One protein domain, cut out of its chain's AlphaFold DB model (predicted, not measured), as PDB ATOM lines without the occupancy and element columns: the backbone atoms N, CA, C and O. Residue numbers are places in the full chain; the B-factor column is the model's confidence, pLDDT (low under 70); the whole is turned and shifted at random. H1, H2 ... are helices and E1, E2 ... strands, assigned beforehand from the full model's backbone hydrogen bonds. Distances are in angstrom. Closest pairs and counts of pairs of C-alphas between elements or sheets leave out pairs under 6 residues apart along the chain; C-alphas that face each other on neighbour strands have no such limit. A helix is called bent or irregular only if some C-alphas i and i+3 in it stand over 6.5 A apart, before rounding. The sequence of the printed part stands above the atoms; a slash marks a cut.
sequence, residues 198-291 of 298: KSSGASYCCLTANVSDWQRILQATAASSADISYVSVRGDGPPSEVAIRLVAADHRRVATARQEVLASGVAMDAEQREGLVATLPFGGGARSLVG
ATOM      1  N   LYS A 198      10.691 -32.211  77.530       60.94
ATOM      2  CA  LYS A 198      11.484 -31.586  76.458       60.94
ATOM      3  C   LYS A 198      11.366 -32.348  75.134       60.94
ATOM      4  O   LYS A 198      11.354 -31.699  74.091       60.94
ATOM      5  N   SER A 199      11.255 -33.679  75.148       56.88
ATOM      6  CA  SER A 199      11.099 -34.458  73.910       56.88
ATOM      7  C   SER A 199       9.715 -34.310  73.272       56.88
ATOM      8  O   SER A 199       9.582 -34.448  72.058       56.88
ATOM      9  N   SER A 200       8.692 -33.984  74.070       66.19
ATOM     10  CA  SER A 200       7.302 -33.909  73.608       66.19
ATOM     11  C   SER A 200       6.919 -32.570  72.971       66.19
ATOM     12  O   SER A 200       5.831 -32.456  72.411       66.19
ATOM     13  N   GLY A 201       7.777 -31.545  73.058       75.50
ATOM     14  CA  GLY A 201       7.448 -30.183  72.619       75.50
ATOM     15  C   GLY A 201       6.366 -29.504  73.470       75.50
ATOM     16  O   GLY A 201       5.907 -28.417  73.121       75.50
ATOM     17  N   ALA A 202       5.962 -30.124  74.584       85.38
ATOM     18  CA  ALA A 202       4.939 -29.603  75.470       85.38
ATOM     19  C   ALA A 202       5.468 -28.440  76.320       85.38
ATOM     20  O   ALA A 202       6.611 -28.414  76.781       85.38
ATOM     21  N   SER A 203       4.593 -27.473  76.565       92.44
ATOM     22  CA  SER A 203       4.827 -26.379  77.500       92.44
ATOM     23  C   SER A 203       4.361 -26.775  78.897       92.44
ATOM     24  O   SER A 203       3.433 -27.571  79.047       92.44
ATOM     25  N   TYR A 204       4.956 -26.184  79.934       94.50
ATOM     26  CA  TYR A 204       4.497 -26.374  81.307       94.50
ATOM     27  C   TYR A 204       4.554 -25.085  82.124       94.50
ATOM     28  O   TYR A 204       5.282 -24.150  81.785       94.50
ATOM     29  N   CYS A 205       3.789 -25.053  83.213       96.06
ATOM     30  CA  CYS A 205       3.966 -24.089  84.292       96.06
ATOM     31  C   CYS A 205       3.763 -24.769  85.646       96.06
ATOM     32  O   CYS A 205       3.077 -25.790  85.741       96.06
ATOM     33  N   CYS A 206       4.374 -24.205  86.682       96.75
ATOM     34  CA  CYS A 206       4.269 -24.692  88.047       96.75
ATOM     35  C   CYS A 206       3.572 -23.678  88.952       96.75
ATOM     36  O   CYS A 206       3.789 -22.470  88.830       96.75
ATOM     37  N   LEU A 207       2.769 -24.206  89.867       96.94
ATOM     38  CA  LEU A 207       2.035 -23.495  90.904       96.94
ATOM     39  C   LEU A 207       2.280 -24.190  92.245       96.94
ATOM     40  O   LEU A 207       2.700 -25.350  92.290       96.94
ATOM     41  N   THR A 208       1.982 -23.489  93.331       95.88
ATOM     42  CA  THR A 208       1.987 -24.051  94.680       95.88
ATOM     43  C   THR A 208       0.663 -23.787  95.390       95.88
ATOM     44  O   THR A 208      -0.044 -22.835  95.059       95.88
ATOM     45  N   ALA A 209       0.287 -24.645  96.332       94.81
ATOM     46  CA  ALA A 209      -0.972 -24.568  97.061       94.81
ATOM     47  C   ALA A 209      -0.837 -25.106  98.492       94.81
ATOM     48  O   ALA A 209       0.066 -25.884  98.794       94.81
ATOM     49  N   ASN A 210      -1.762 -24.728  99.379       92.50
ATOM     50  CA  ASN A 210      -1.808 -25.271 100.737       92.50
ATOM     51  C   ASN A 210      -2.480 -26.651 100.741       92.50
ATOM     52  O   ASN A 210      -3.544 -26.833 100.150       92.50
ATOM     53  N   VAL A 211      -1.906 -27.622 101.452       89.88
ATOM     54  CA  VAL A 211      -2.487 -28.971 101.525       89.88
ATOM     55  C   VAL A 211      -3.897 -29.003 102.128       89.88
ATOM     56  O   VAL A 211      -4.658 -29.925 101.833       89.88
ATOM     57  N   SER A 212      -4.275 -28.016 102.951       89.56
ATOM     58  CA  SER A 212      -5.613 -27.939 103.553       89.56
ATOM     59  C   SER A 212      -6.729 -27.935 102.508       89.56
ATOM     60  O   SER A 212      -7.824 -28.428 102.775       89.56
ATOM     61  N   ASP A 213      -6.441 -27.449 101.298       87.81
ATOM     62  CA  ASP A 213      -7.379 -27.370 100.180       87.81
ATOM     63  C   ASP A 213      -7.313 -28.584  99.239       87.81
ATOM     64  O   ASP A 213      -7.792 -28.518  98.108       87.81
ATOM     65  N   TRP A 214      -6.756 -29.717  99.687       88.75
ATOM     66  CA  TRP A 214      -6.462 -30.899  98.865       88.75
ATOM     67  C   TRP A 214      -7.550 -31.277  97.848       88.75
ATOM     68  O   TRP A 214      -7.278 -31.392  96.653       88.75
ATOM     69  N   GLN A 215      -8.801 -31.441  98.288       88.56
ATOM     70  CA  GLN A 215      -9.888 -31.812  97.375       88.56
ATOM     71  C   GLN A 215     -10.204 -30.715  96.355       88.56
ATOM     72  O   GLN A 215     -10.456 -31.027  95.191       88.56
ATOM     73  N   ARG A 216     -10.162 -29.444  96.771       92.31
ATOM     74  CA  ARG A 216     -10.402 -28.302  95.885       92.31
ATOM     75  C   ARG A 216      -9.281 -28.153  94.863       92.31
ATOM     76  O   ARG A 216      -9.576 -27.884  93.705       92.31
ATOM     77  N   ILE A 217      -8.031 -28.397  95.259       93.44
ATOM     78  CA  ILE A 217      -6.879 -28.422  94.350       93.44
ATOM     79  C   ILE A 217      -7.108 -29.467  93.261       93.44
ATOM     80  O   ILE A 217      -7.087 -29.125  92.084       93.44
ATOM     81  N   LEU A 218      -7.409 -30.715  93.642       91.38
ATOM     82  CA  LEU A 218      -7.620 -31.800  92.678       91.38
ATOM     83  C   LEU A 218      -8.803 -31.563  91.736       91.38
ATOM     84  O   LEU A 218      -8.801 -32.100  90.629       91.38
ATOM     85  N   GLN A 219      -9.825 -30.830  92.181       91.69
ATOM     86  CA  GLN A 219     -10.955 -30.424  91.345       91.69
ATOM     87  C   GLN A 219     -10.558 -29.297  90.385       91.69
ATOM     88  O   GLN A 219     -10.830 -29.405  89.193       91.69
ATOM     89  N   ALA A 220      -9.881 -28.258  90.878       94.81
ATOM     90  CA  ALA A 220      -9.450 -27.117  90.075       94.81
ATOM     91  C   ALA A 220      -8.459 -27.529  88.976       94.81
ATOM     92  O   ALA A 220      -8.614 -27.126  87.826       94.81
ATOM     93  N   THR A 221      -7.478 -28.381  89.292       94.75
ATOM     94  CA  THR A 221      -6.503 -28.863  88.301       94.75
ATOM     95  C   THR A 221      -7.141 -29.789  87.268       94.75
ATOM     96  O   THR A 221      -6.835 -29.670  86.082       94.75
ATOM     97  N   ALA A 222      -8.079 -30.650  87.682       91.94
ATOM     98  CA  ALA A 222      -8.807 -31.536  86.773       91.94
ATOM     99  C   ALA A 222      -9.757 -30.789  85.826       91.94
ATOM    100  O   ALA A 222      -9.975 -31.255  84.711       91.94
ATOM    101  N   ALA A 223     -10.328 -29.667  86.274       93.44
ATOM    102  CA  ALA A 223     -11.233 -28.832  85.486       93.44
ATOM    103  C   ALA A 223     -10.505 -27.831  84.570       93.44
ATOM    104  O   ALA A 223     -11.150 -27.202  83.734       93.44
ATOM    105  N   SER A 224      -9.188 -27.666  84.736       95.25
ATOM    106  CA  SER A 224      -8.397 -26.724  83.945       95.25
ATOM    107  C   SER A 224      -8.228 -27.165  82.490       95.25
ATOM    108  O   SER A 224      -8.327 -28.346  82.151       95.25
ATOM    109  N   SER A 225      -7.865 -26.223  81.626       94.81
ATOM    110  CA  SER A 225      -7.582 -26.462  80.214       94.81
ATOM    111  C   SER A 225      -6.251 -27.183  79.952       94.81
ATOM    112  O   SER A 225      -5.829 -27.265  78.796       94.81
ATOM    113  N   ALA A 226      -5.539 -27.644  80.987       93.50
ATOM    114  CA  ALA A 226      -4.293 -28.388  80.831       93.50
ATOM    115  C   ALA A 226      -4.554 -29.763  80.197       93.50
ATOM    116  O   ALA A 226      -5.571 -30.404  80.459       93.50
ATOM    117  N   ASP A 227      -3.614 -30.246  79.383       92.50
ATOM    118  CA  ASP A 227      -3.705 -31.601  78.832       92.50
ATOM    119  C   ASP A 227      -3.421 -32.633  79.929       92.50
ATOM    120  O   ASP A 227      -4.137 -33.627  80.066       92.50
ATOM    121  N   ILE A 228      -2.404 -32.353  80.745       93.12
ATOM    122  CA  ILE A 228      -2.025 -33.147  81.910       93.12
ATOM    123  C   ILE A 228      -1.789 -32.201  83.084       93.12
ATOM    124  O   ILE A 228      -1.145 -31.159  82.936       93.12
ATOM    125  N   SER A 229      -2.260 -32.577  84.270       93.38
ATOM    126  CA  SER A 229      -1.815 -31.959  85.517       93.38
ATOM    127  C   SER A 229      -1.156 -32.988  86.425       93.38
ATOM    128  O   SER A 229      -1.634 -34.113  86.572       93.38
ATOM    129  N   TYR A 230      -0.036 -32.585  87.018       94.38
ATOM    130  CA  TYR A 230       0.664 -33.323  88.056       94.38
ATOM    131  C   TYR A 230       0.490 -32.587  89.374       94.38
ATOM    132  O   TYR A 230       0.880 -31.425  89.483       94.38
ATOM    133  N   VAL A 231      -0.073 -33.257  90.371       92.81
ATOM    134  CA  VAL A 231      -0.227 -32.720  91.725       92.81
ATOM    135  C   VAL A 231       0.621 -33.561  92.661       92.81
ATOM    136  O   VAL A 231       0.462 -34.782  92.711       92.81
ATOM    137  N   SER A 232       1.533 -32.919  93.384       92.00
ATOM    138  CA  SER A 232       2.467 -33.599  94.266       92.00
ATOM    139  C   SER A 232       2.450 -33.051  95.683       92.00
ATOM    140  O   SER A 232       2.502 -31.841  95.891       92.00
ATOM    141  N   VAL A 233       2.416 -33.959  96.659       89.94
ATOM    142  CA  VAL A 233       2.538 -33.638  98.087       89.94
ATOM    143  C   VAL A 233       3.597 -34.519  98.715       89.94
ATOM    144  O   VAL A 233       3.697 -35.701  98.386       89.94
ATOM    145  N   ARG A 234       4.371 -33.947  99.633       84.69
ATOM    146  CA  ARG A 234       5.434 -34.640 100.360       84.69
ATOM    147  C   ARG A 234       5.056 -34.869 101.821       84.69
ATOM    148  O   ARG A 234       4.303 -34.095 102.403       84.69
ATOM    149  N   GLY A 235       5.570 -35.963 102.374       73.06
ATOM    150  CA  GLY A 235       5.346 -36.411 103.747       73.06
ATOM    151  C   GLY A 235       6.650 -36.728 104.477       73.06
ATOM    152  O   GLY A 235       6.767 -37.800 105.056       73.06
ATOM    153  N   ASP A 236       7.644 -35.842 104.401       68.38
ATOM    154  CA  ASP A 236       8.844 -35.831 105.260       68.38
ATOM    155  C   ASP A 236       8.641 -34.998 106.550       68.38
ATOM    156  O   ASP A 236       9.556 -34.837 107.355       68.38
ATOM    157  N   GLY A 237       7.416 -34.503 106.761       64.44
ATOM    158  CA  GLY A 237       6.943 -33.711 107.896       64.44
ATOM    159  C   GLY A 237       5.425 -33.478 107.792       64.44
ATOM    160  O   GLY A 237       4.776 -34.126 106.960       64.44
ATOM    161  N   PRO A 238       4.820 -32.583 108.600       59.53
ATOM    162  CA  PRO A 238       3.432 -32.189 108.378       59.53
ATOM    163  C   PRO A 238       3.320 -31.621 106.956       59.53
ATOM    164  O   PRO A 238       4.050 -30.681 106.633       59.53
ATOM    165  N   PRO A 239       2.464 -32.185 106.085       64.50
ATOM    166  CA  PRO A 239       2.350 -31.683 104.730       64.50
ATOM    167  C   PRO A 239       1.860 -30.237 104.820       64.50
ATOM    168  O   PRO A 239       0.825 -29.970 105.423       64.50
ATOM    169  N   SER A 240       2.630 -29.294 104.292       77.31
ATOM    170  CA  SER A 240       2.268 -27.872 104.308       77.31
ATOM    171  C   SER A 240       1.955 -27.353 102.913       77.31
ATOM    172  O   SER A 240       1.170 -26.422 102.761       77.31
ATOM    173  N   GLU A 241       2.543 -27.973 101.892       87.31
ATOM    174  CA  GLU A 241       2.584 -27.418 100.549       87.31
ATOM    175  C   GLU A 241       2.410 -28.498  99.477       87.31
ATOM    176  O   GLU A 241       2.911 -29.624  99.587       87.31
ATOM    177  N   VAL A 242       1.669 -28.135  98.436       91.81
ATOM    178  CA  VAL A 242       1.347 -28.953  97.273       91.81
ATOM    179  C   VAL A 242       1.979 -28.303  96.055       91.81
ATOM    180  O   VAL A 242       1.650 -27.168  95.723       91.81
ATOM    181  N   ALA A 243       2.838 -29.031  95.351       94.56
ATOM    182  CA  ALA A 243       3.371 -28.583  94.074       94.56
ATOM    183  C   ALA A 243       2.453 -29.047  92.940       94.56
ATOM    184  O   ALA A 243       2.063 -30.215  92.876       94.56
ATOM    185  N   ILE A 244       2.120 -28.142  92.029       96.06
ATOM    186  CA  ILE A 244       1.257 -28.408  90.880       96.06
ATOM    187  C   ILE A 244       2.050 -28.092  89.620       96.06
ATOM    188  O   ILE A 244       2.644 -27.023  89.515       96.06
ATOM    189  N   ARG A 245       2.028 -28.988  88.636       96.00
ATOM    190  CA  ARG A 245       2.596 -28.755  87.305       96.00
ATOM    191  C   ARG A 245       1.534 -29.013  86.251       96.00
ATOM    192  O   ARG A 245       1.055 -30.136  86.110       96.00
ATOM    193  N   LEU A 246       1.189 -27.970  85.512       96.00
ATOM    194  CA  LEU A 246       0.249 -28.019  84.398       96.00
ATOM    195  C   LEU A 246       1.042 -28.149  83.103       96.00
ATOM    196  O   LEU A 246       1.992 -27.397  82.894       96.00
ATOM    197  N   VAL A 247       0.651 -29.085  82.246       94.75
ATOM    198  CA  VAL A 247       1.316 -29.383  80.976       94.75
ATOM    199  C   VAL A 247       0.291 -29.306  79.854       94.75
ATOM    200  O   VAL A 247      -0.811 -29.846  79.973       94.75
ATOM    201  N   ALA A 248       0.647 -28.641  78.759       94.19
ATOM    202  CA  ALA A 248      -0.166 -28.632  77.550       94.19
ATOM    203  C   ALA A 248       0.693 -28.528  76.286       94.19
ATOM    204  O   ALA A 248       1.860 -28.138  76.343       94.19
ATOM    205  N   ALA A 249       0.100 -28.851  75.139       91.31
ATOM    206  CA  ALA A 249       0.772 -28.847  73.840       91.31
ATOM    207  C   ALA A 249       1.384 -27.487  73.451       91.31
ATOM    208  O   ALA A 249       2.358 -27.450  72.707       91.31
ATOM    209  N   ASP A 250       0.838 -26.372  73.950       93.19
ATOM    210  CA  ASP A 250       1.320 -25.027  73.634       93.19
ATOM    211  C   ASP A 250       1.248 -24.058  74.828       93.19
ATOM    212  O   ASP A 250       0.483 -24.239  75.782       93.19
ATOM    213  N   HIS A 251       2.043 -22.986  74.754       93.75
ATOM    214  CA  HIS A 251       2.160 -21.982  75.811       93.75
ATOM    215  C   HIS A 251       0.855 -21.235  76.115       93.75
ATOM    216  O   HIS A 251       0.644 -20.851  77.266       93.75
ATOM    217  N   ARG A 252      -0.023 -21.006  75.125       95.81
ATOM    218  CA  ARG A 252      -1.286 -20.284  75.355       95.81
ATOM    219  C   ARG A 252      -2.225 -21.137  76.186       95.81
ATOM    220  O   ARG A 252      -2.786 -20.636  77.154       95.81
ATOM    221  N   ARG A 253      -2.345 -22.426  75.863       94.81
ATOM    222  CA  ARG A 253      -3.175 -23.358  76.635       94.81
ATOM    223  C   ARG A 253      -2.665 -23.532  78.066       94.81
ATOM    224  O   ARG A 253      -3.476 -23.534  78.987       94.81
ATOM    225  N   VAL A 254      -1.348 -23.609  78.271       95.94
ATOM    226  CA  VAL A 254      -0.770 -23.614  79.629       95.94
ATOM    227  C   VAL A 254      -1.079 -22.317  80.375       95.94
ATOM    228  O   VAL A 254      -1.450 -22.364  81.545       95.94
ATOM    229  N   ALA A 255      -0.951 -21.161  79.720       96.94
ATOM    230  CA  ALA A 255      -1.253 -19.874  80.337       96.94
ATOM    231  C   ALA A 255      -2.734 -19.762  80.737       96.94
ATOM    232  O   ALA A 255      -3.018 -19.296  81.838       96.94
ATOM    233  N   THR A 256      -3.660 -20.233  79.895       97.62
ATOM    234  CA  THR A 256      -5.092 -20.308  80.225       97.62
ATOM    235  C   THR A 256      -5.334 -21.211  81.432       97.62
ATOM    236  O   THR A 256      -5.906 -20.750  82.417       97.62
ATOM    237  N   ALA A 257      -4.802 -22.439  81.418       97.06
ATOM    238  CA  ALA A 257      -4.951 -23.383  82.526       97.06
ATOM    239  C   ALA A 257      -4.406 -22.807  83.842       97.06
ATOM    240  O   ALA A 257      -5.024 -22.938  84.898       97.06
ATOM    241  N   ARG A 258      -3.263 -22.111  83.779       97.88
ATOM    242  CA  ARG A 258      -2.685 -21.402  84.925       97.88
ATOM    243  C   ARG A 258      -3.656 -20.368  85.490       97.88
ATOM    244  O   ARG A 258      -3.853 -20.332  86.699       97.88
ATOM    245  N   GLN A 259      -4.246 -19.530  84.638       98.25
ATOM    246  CA  GLN A 259      -5.183 -18.492  85.077       98.25
ATOM    247  C   GLN A 259      -6.461 -19.084  85.675       98.25
ATOM    248  O   GLN A 259      -6.937 -18.577  86.683       98.25
ATOM    249  N   GLU A 260      -6.982 -20.176  85.116       97.62
ATOM    250  CA  GLU A 260      -8.149 -20.881  85.664       97.62
ATOM    251  C   GLU A 260      -7.877 -21.421  87.075       97.62
ATOM    252  O   GLU A 260      -8.678 -21.215  87.990       97.62
ATOM    253  N   VAL A 261      -6.717 -22.055  87.284       97.12
ATOM    254  CA  VAL A 261      -6.335 -22.577  88.603       97.12
ATOM    255  C   VAL A 261      -6.089 -21.434  89.597       97.12
ATOM    256  O   VAL A 261      -6.577 -21.511  90.725       97.12
ATOM    257  N   LEU A 262      -5.421 -20.348  89.197       97.56
ATOM    258  CA  LEU A 262      -5.235 -19.163  90.049       97.56
ATOM    259  C   LEU A 262      -6.573 -18.493  90.411       97.56
ATOM    260  O   LEU A 262      -6.794 -18.146  91.570       97.56
ATOM    261  N   ALA A 263      -7.498 -18.365  89.454       97.69
ATOM    262  CA  ALA A 263      -8.814 -17.759  89.667       97.69
ATOM    263  C   ALA A 263      -9.694 -18.553  90.647       97.69
ATOM    264  O   ALA A 263     -10.578 -17.981  91.283       97.69
ATOM    265  N   SER A 264      -9.438 -19.854  90.818       97.12
ATOM    266  CA  SER A 264     -10.121 -20.671  91.831       97.12
ATOM    267  C   SER A 264      -9.714 -20.337  93.278       97.12
ATOM    268  O   SER A 264     -10.380 -20.773  94.225       97.12
ATOM    269  N   GLY A 265      -8.620 -19.582  93.456       96.69
ATOM    270  CA  GLY A 265      -8.085 -19.155  94.750       96.69
ATOM    271  C   GLY A 265      -7.380 -20.251  95.554       96.69
ATOM    272  O   GLY A 265      -7.035 -20.010  96.706       96.69
ATOM    273  N   VAL A 266      -7.181 -21.447  94.986       96.12
ATOM    274  CA  VAL A 266      -6.569 -22.591  95.696       96.12
ATOM    275  C   VAL A 266      -5.052 -22.666  95.540       96.12
ATOM    276  O   VAL A 266      -4.409 -23.411  96.270       96.12
ATOM    277  N   ALA A 267      -4.481 -21.939  94.580       96.75
ATOM    278  CA  ALA A 267      -3.061 -21.985  94.256       96.75
ATOM    279  C   ALA A 267      -2.502 -20.586  93.991       96.75
ATOM    280  O   ALA A 267      -3.237 -19.647  93.684       96.75
ATOM    281  N   MET A 268      -1.183 -20.475  94.070       96.56
ATOM    282  CA  MET A 268      -0.398 -19.288  93.765       96.56
ATOM    283  C   MET A 268       0.793 -19.651  92.880       96.56
ATOM    284  O   MET A 268       1.109 -20.826  92.677       96.56
ATOM    285  N   ASP A 269       1.448 -18.635  92.330       95.38
ATOM    286  CA  ASP A 269       2.652 -18.846  91.538       95.38
ATOM    287  C   ASP A 269       3.781 -19.467  92.353       95.38
ATOM    288  O   ASP A 269       4.015 -19.101  93.501       95.38
ATOM    289  N   ALA A 270       4.508 -20.376  91.708       91.56
ATOM    290  CA  ALA A 270       5.726 -20.966  92.237       91.56
ATOM    291  C   ALA A 270       6.935 -20.569  91.382       91.56
ATOM    292  O   ALA A 270       6.810 -20.263  90.186       91.56
ATOM    293  N   GLU A 271       8.133 -20.654  91.965       92.25
ATOM    294  CA  GLU A 271       9.351 -20.645  91.164       92.25
ATOM    295  C   GLU A 271       9.330 -21.860  90.224       92.25
ATOM    296  O   GLU A 271       9.234 -23.009  90.655       92.25
ATOM    297  N   GLN A 272       9.408 -21.617  88.914       92.00
ATOM    298  CA  GLN A 272       9.177 -22.659  87.908       92.00
ATOM    299  C   GLN A 272      10.155 -23.828  88.026       92.00
ATOM    300  O   GLN A 272       9.779 -24.980  87.812       92.00
ATOM    301  N   ARG A 273      11.408 -23.544  88.393       87.75
ATOM    302  CA  ARG A 273      12.426 -24.575  88.576       87.75
ATOM    303  C   ARG A 273      12.138 -25.435  89.803       87.75
ATOM    304  O   ARG A 273      12.203 -26.658  89.700       87.75
ATOM    305  N   GLU A 274      11.828 -24.820  90.937       86.31
ATOM    306  CA  GLU A 274      11.529 -25.539  92.178       86.31
ATOM    307  C   GLU A 274      10.234 -26.340  92.063       86.31
ATOM    308  O   GLU A 274      10.214 -27.519  92.415       86.31
ATOM    309  N   GLY A 275       9.188 -25.756  91.474       88.94
ATOM    310  CA  GLY A 275       7.925 -26.443  91.215       88.94
ATOM    311  C   GLY A 275       8.076 -27.625  90.253       88.94
ATOM    312  O   GLY A 275       7.499 -28.691  90.484       88.94
ATOM    313  N   LEU A 276       8.921 -27.498  89.220       90.12
ATOM    314  CA  LEU A 276       9.245 -28.623  88.340       90.12
ATOM    315  C   LEU A 276       9.929 -29.734  89.136       90.12
ATOM    316  O   LEU A 276       9.511 -30.884  89.078       90.12
ATOM    317  N   VAL A 277      10.960 -29.393  89.908       87.88
ATOM    318  CA  VAL A 277      11.689 -30.361  90.734       87.88
ATOM    319  C   VAL A 277      10.750 -31.039  91.738       87.88
ATOM    320  O   VAL A 277      10.823 -32.250  91.894       87.88
ATOM    321  N   ALA A 278       9.846 -30.302  92.379       88.56
ATOM    322  CA  ALA A 278       8.906 -30.834  93.365       88.56
ATOM    323  C   ALA A 278       7.812 -31.741  92.771       88.56
ATOM    324  O   ALA A 278       7.197 -32.506  93.510       88.56
ATOM    325  N   THR A 279       7.575 -31.674  91.458       90.50
ATOM    326  CA  THR A 279       6.591 -32.513  90.749       90.50
ATOM    327  C   THR A 279       7.216 -33.674  89.980       90.50
ATOM    328  O   THR A 279       6.491 -34.545  89.498       90.50
ATOM    329  N   LEU A 280       8.546 -33.732  89.886       89.50
ATOM    330  CA  LEU A 280       9.239 -34.920  89.403       89.50
ATOM    331  C   LEU A 280       9.174 -36.032  90.457       89.50
ATOM    332  O   LEU A 280       9.236 -35.738  91.660       89.50
ATOM    333  N   PRO A 281       9.104 -37.310  90.039       84.38
ATOM    334  CA  PRO A 281       9.174 -38.411  90.976       84.38
ATOM    335  C   PRO A 281      10.499 -38.308  91.725       84.38
ATOM    336  O   PRO A 281      11.562 -38.163  91.117       84.38
ATOM    337  N   PHE A 282      10.417 -38.357  93.050       77.06
ATOM    338  CA  PHE A 282      11.549 -38.283  93.967       77.06
ATOM    339  C   PHE A 282      12.305 -36.938  94.006       77.06
ATOM    340  O   PHE A 282      13.387 -36.846  94.602       77.06
ATOM    341  N   GLY A 283      11.760 -35.887  93.394       68.25
ATOM    342  CA  GLY A 283      12.326 -34.546  93.459       68.25
ATOM    343  C   GLY A 283      11.822 -33.721  94.652       68.25
ATOM    344  O   GLY A 283      10.849 -34.055  95.324       68.25
ATOM    345  N   GLY A 284      12.531 -32.632  94.953       58.75
ATOM    346  CA  GLY A 284      12.041 -31.547  95.815       58.75
ATOM    347  C   GLY A 284      12.305 -31.653  97.317       58.75
ATOM    348  O   GLY A 284      12.192 -30.635  97.989       58.75
ATOM    349  N   GLY A 285      12.689 -32.807  97.870       56.66
ATOM    350  CA  GLY A 285      13.063 -32.900  99.292       56.66
ATOM    351  C   GLY A 285      14.347 -32.128  99.627       56.66
ATOM    352  O   GLY A 285      15.105 -31.767  98.722       56.66
ATOM    353  N   ALA A 286      14.667 -31.992 100.923       48.25
ATOM    354  CA  ALA A 286      15.947 -31.442 101.417       48.25
ATOM    355  C   ALA A 286      17.198 -32.127 100.809       48.25
ATOM    356  O   ALA A 286      18.331 -31.703 101.027       48.25
ATOM    357  N   ARG A 287      16.984 -33.223 100.069       57.94
ATOM    358  CA  ARG A 287      17.963 -34.141  99.492       57.94
ATOM    359  C   ARG A 287      17.560 -34.584  98.079       57.94
ATOM    360  O   ARG A 287      17.587 -35.762  97.738       57.94
ATOM    361  N   SER A 288      17.081 -33.637  97.275       54.62
ATOM    362  CA  SER A 288      16.531 -33.867  95.932       54.62
ATOM    363  C   SER A 288      17.480 -34.632  94.994       54.62
ATOM    364  O   SER A 288      18.580 -34.175  94.686       54.62
ATOM    365  N   LEU A 289      16.973 -35.743  94.444       53.91
ATOM    366  CA  LEU A 289      17.577 -36.540  93.363       53.91
ATOM    367  C   LEU A 289      17.898 -35.709  92.116       53.91
ATOM    368  O   LEU A 289      18.899 -35.899  91.431       53.91
ATOM    369  N   VAL A 290      17.033 -34.741  91.831       54.97
ATOM    370  CA  VAL A 290      17.093 -33.919  90.622       54.97
ATOM    371  C   VAL A 290      18.285 -32.956  90.656       54.97
ATOM    372  O   VAL A 290      18.842 -32.633  89.606       54.97
ATOM    373  N   GLY A 291      18.712 -32.541  91.856       49.22
ATOM    374  CA  GLY A 291      19.925 -31.744  92.050       49.22
ATOM    375  C   GLY A 291      21.205 -32.544  91.794       49.22
ATOM    376  O   GLY A 291      22.149 -31.999  91.228       49.22
TER     377      GLY A 291
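AT A GLANCE: This is residues 198 to 291 of the 298 residues of the protein "Putative type VII ESX secretion system translocon, EccE" of Kibdelosporangium aridum (UniProt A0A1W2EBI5). A twisted antiparallel sheet of four strands makes the middle layer, with H1 and H2 over one face, running along its strands, and the short H3 across the other face. The two long strands E1 and E3 lie inside the sheet, E2 and the three-residue E4 at its edges, and residues 280 to 291 trail on after H3 with no named element. The printed part has 94 residues, in the order E1, H1, E2, E3, H2, E4, H3, and the sheet's order is E2, E3, E1, E4. The class is mixed, helices and strands; the whole is compact, with a radius of gyration of the C-alphas of 12.6 A, and only just flat, spanning 35 by 31 by 17 A.

HOW THE PARTS SIT: In the sheet, E3, residues 241 to 248, is the antiparallel neighbour of E1, residues 203 to 210, with N 207 and O 244 2.8 A apart, within hydrogen-bond range. E2, residues 228 to 234, is antiparallel to E3 and forms a hairpin with it; N 230 and O 245 are 2.8 A apart. E4, residues 267 to 269, is antiparallel to E1; N 268 and O 208 are 2.8 A apart. The sheet is only just strongly twisted, its C-alphas lying up to 4.3 A off the best plane. H1, residues 211 to 223, is on the sheet at a height of 8.4 A, over E3 and E1; its closest C-alphas to E3 are Val 211 and Glu 241, 5.4 A. H2, residues 251 to 263, is on the same face at a height of 8.0 A; the closest C-alphas of H2 and E1 are His 251 and Ser 203, 5.4 A. H1 and H2 only just touch, only at their ends, with 3 pairs of C-alphas within 8 A, the closest Ala 220 and Val 261 at 5.7 A. H3, residues 272 to 279, is on the opposite face at a height of 7.3 A, across the strands at 73 degrees to E1 on the local plane; the closest C-alphas of H3 and E1 are Gly 275 and Cys 206, 5.1 A. E1, H1, E2 and E3, H2, E4 are split strand-helix-strand units, two same-way strands with another between them, each with a right-handed crossover. Every O i to N i+4 pair is within hydrogen-bond range in H2 and H3, and 7 of 9 are in H1.

IN THESE COORDINATES: E1 runs 24.2 A from C-alpha 203 at (4.827, -26.379, 77.500), E3 23.2 A and E2 20.0 A. H1 measures 18.3 A and is irregular, with C-alphas 212 and 215 8.5 A apart; H2 measures 18.2 A. E4 is 7.1 A long, and H3, 10.6 A, ends at C-alpha 279 at (6.591, -32.513, 90.749).

THE WHOLE: The C-alphas of Gly 237 and Arg 252, the two farthest apart, are 36.2 A from each other. The printed part has no cut and no long link; E2 to E3 is short, the others tight. Mean pLDDT of the printed part is 86.6, with values under 70 at residues 198 to 200, 236 to 239 and 283 to 291.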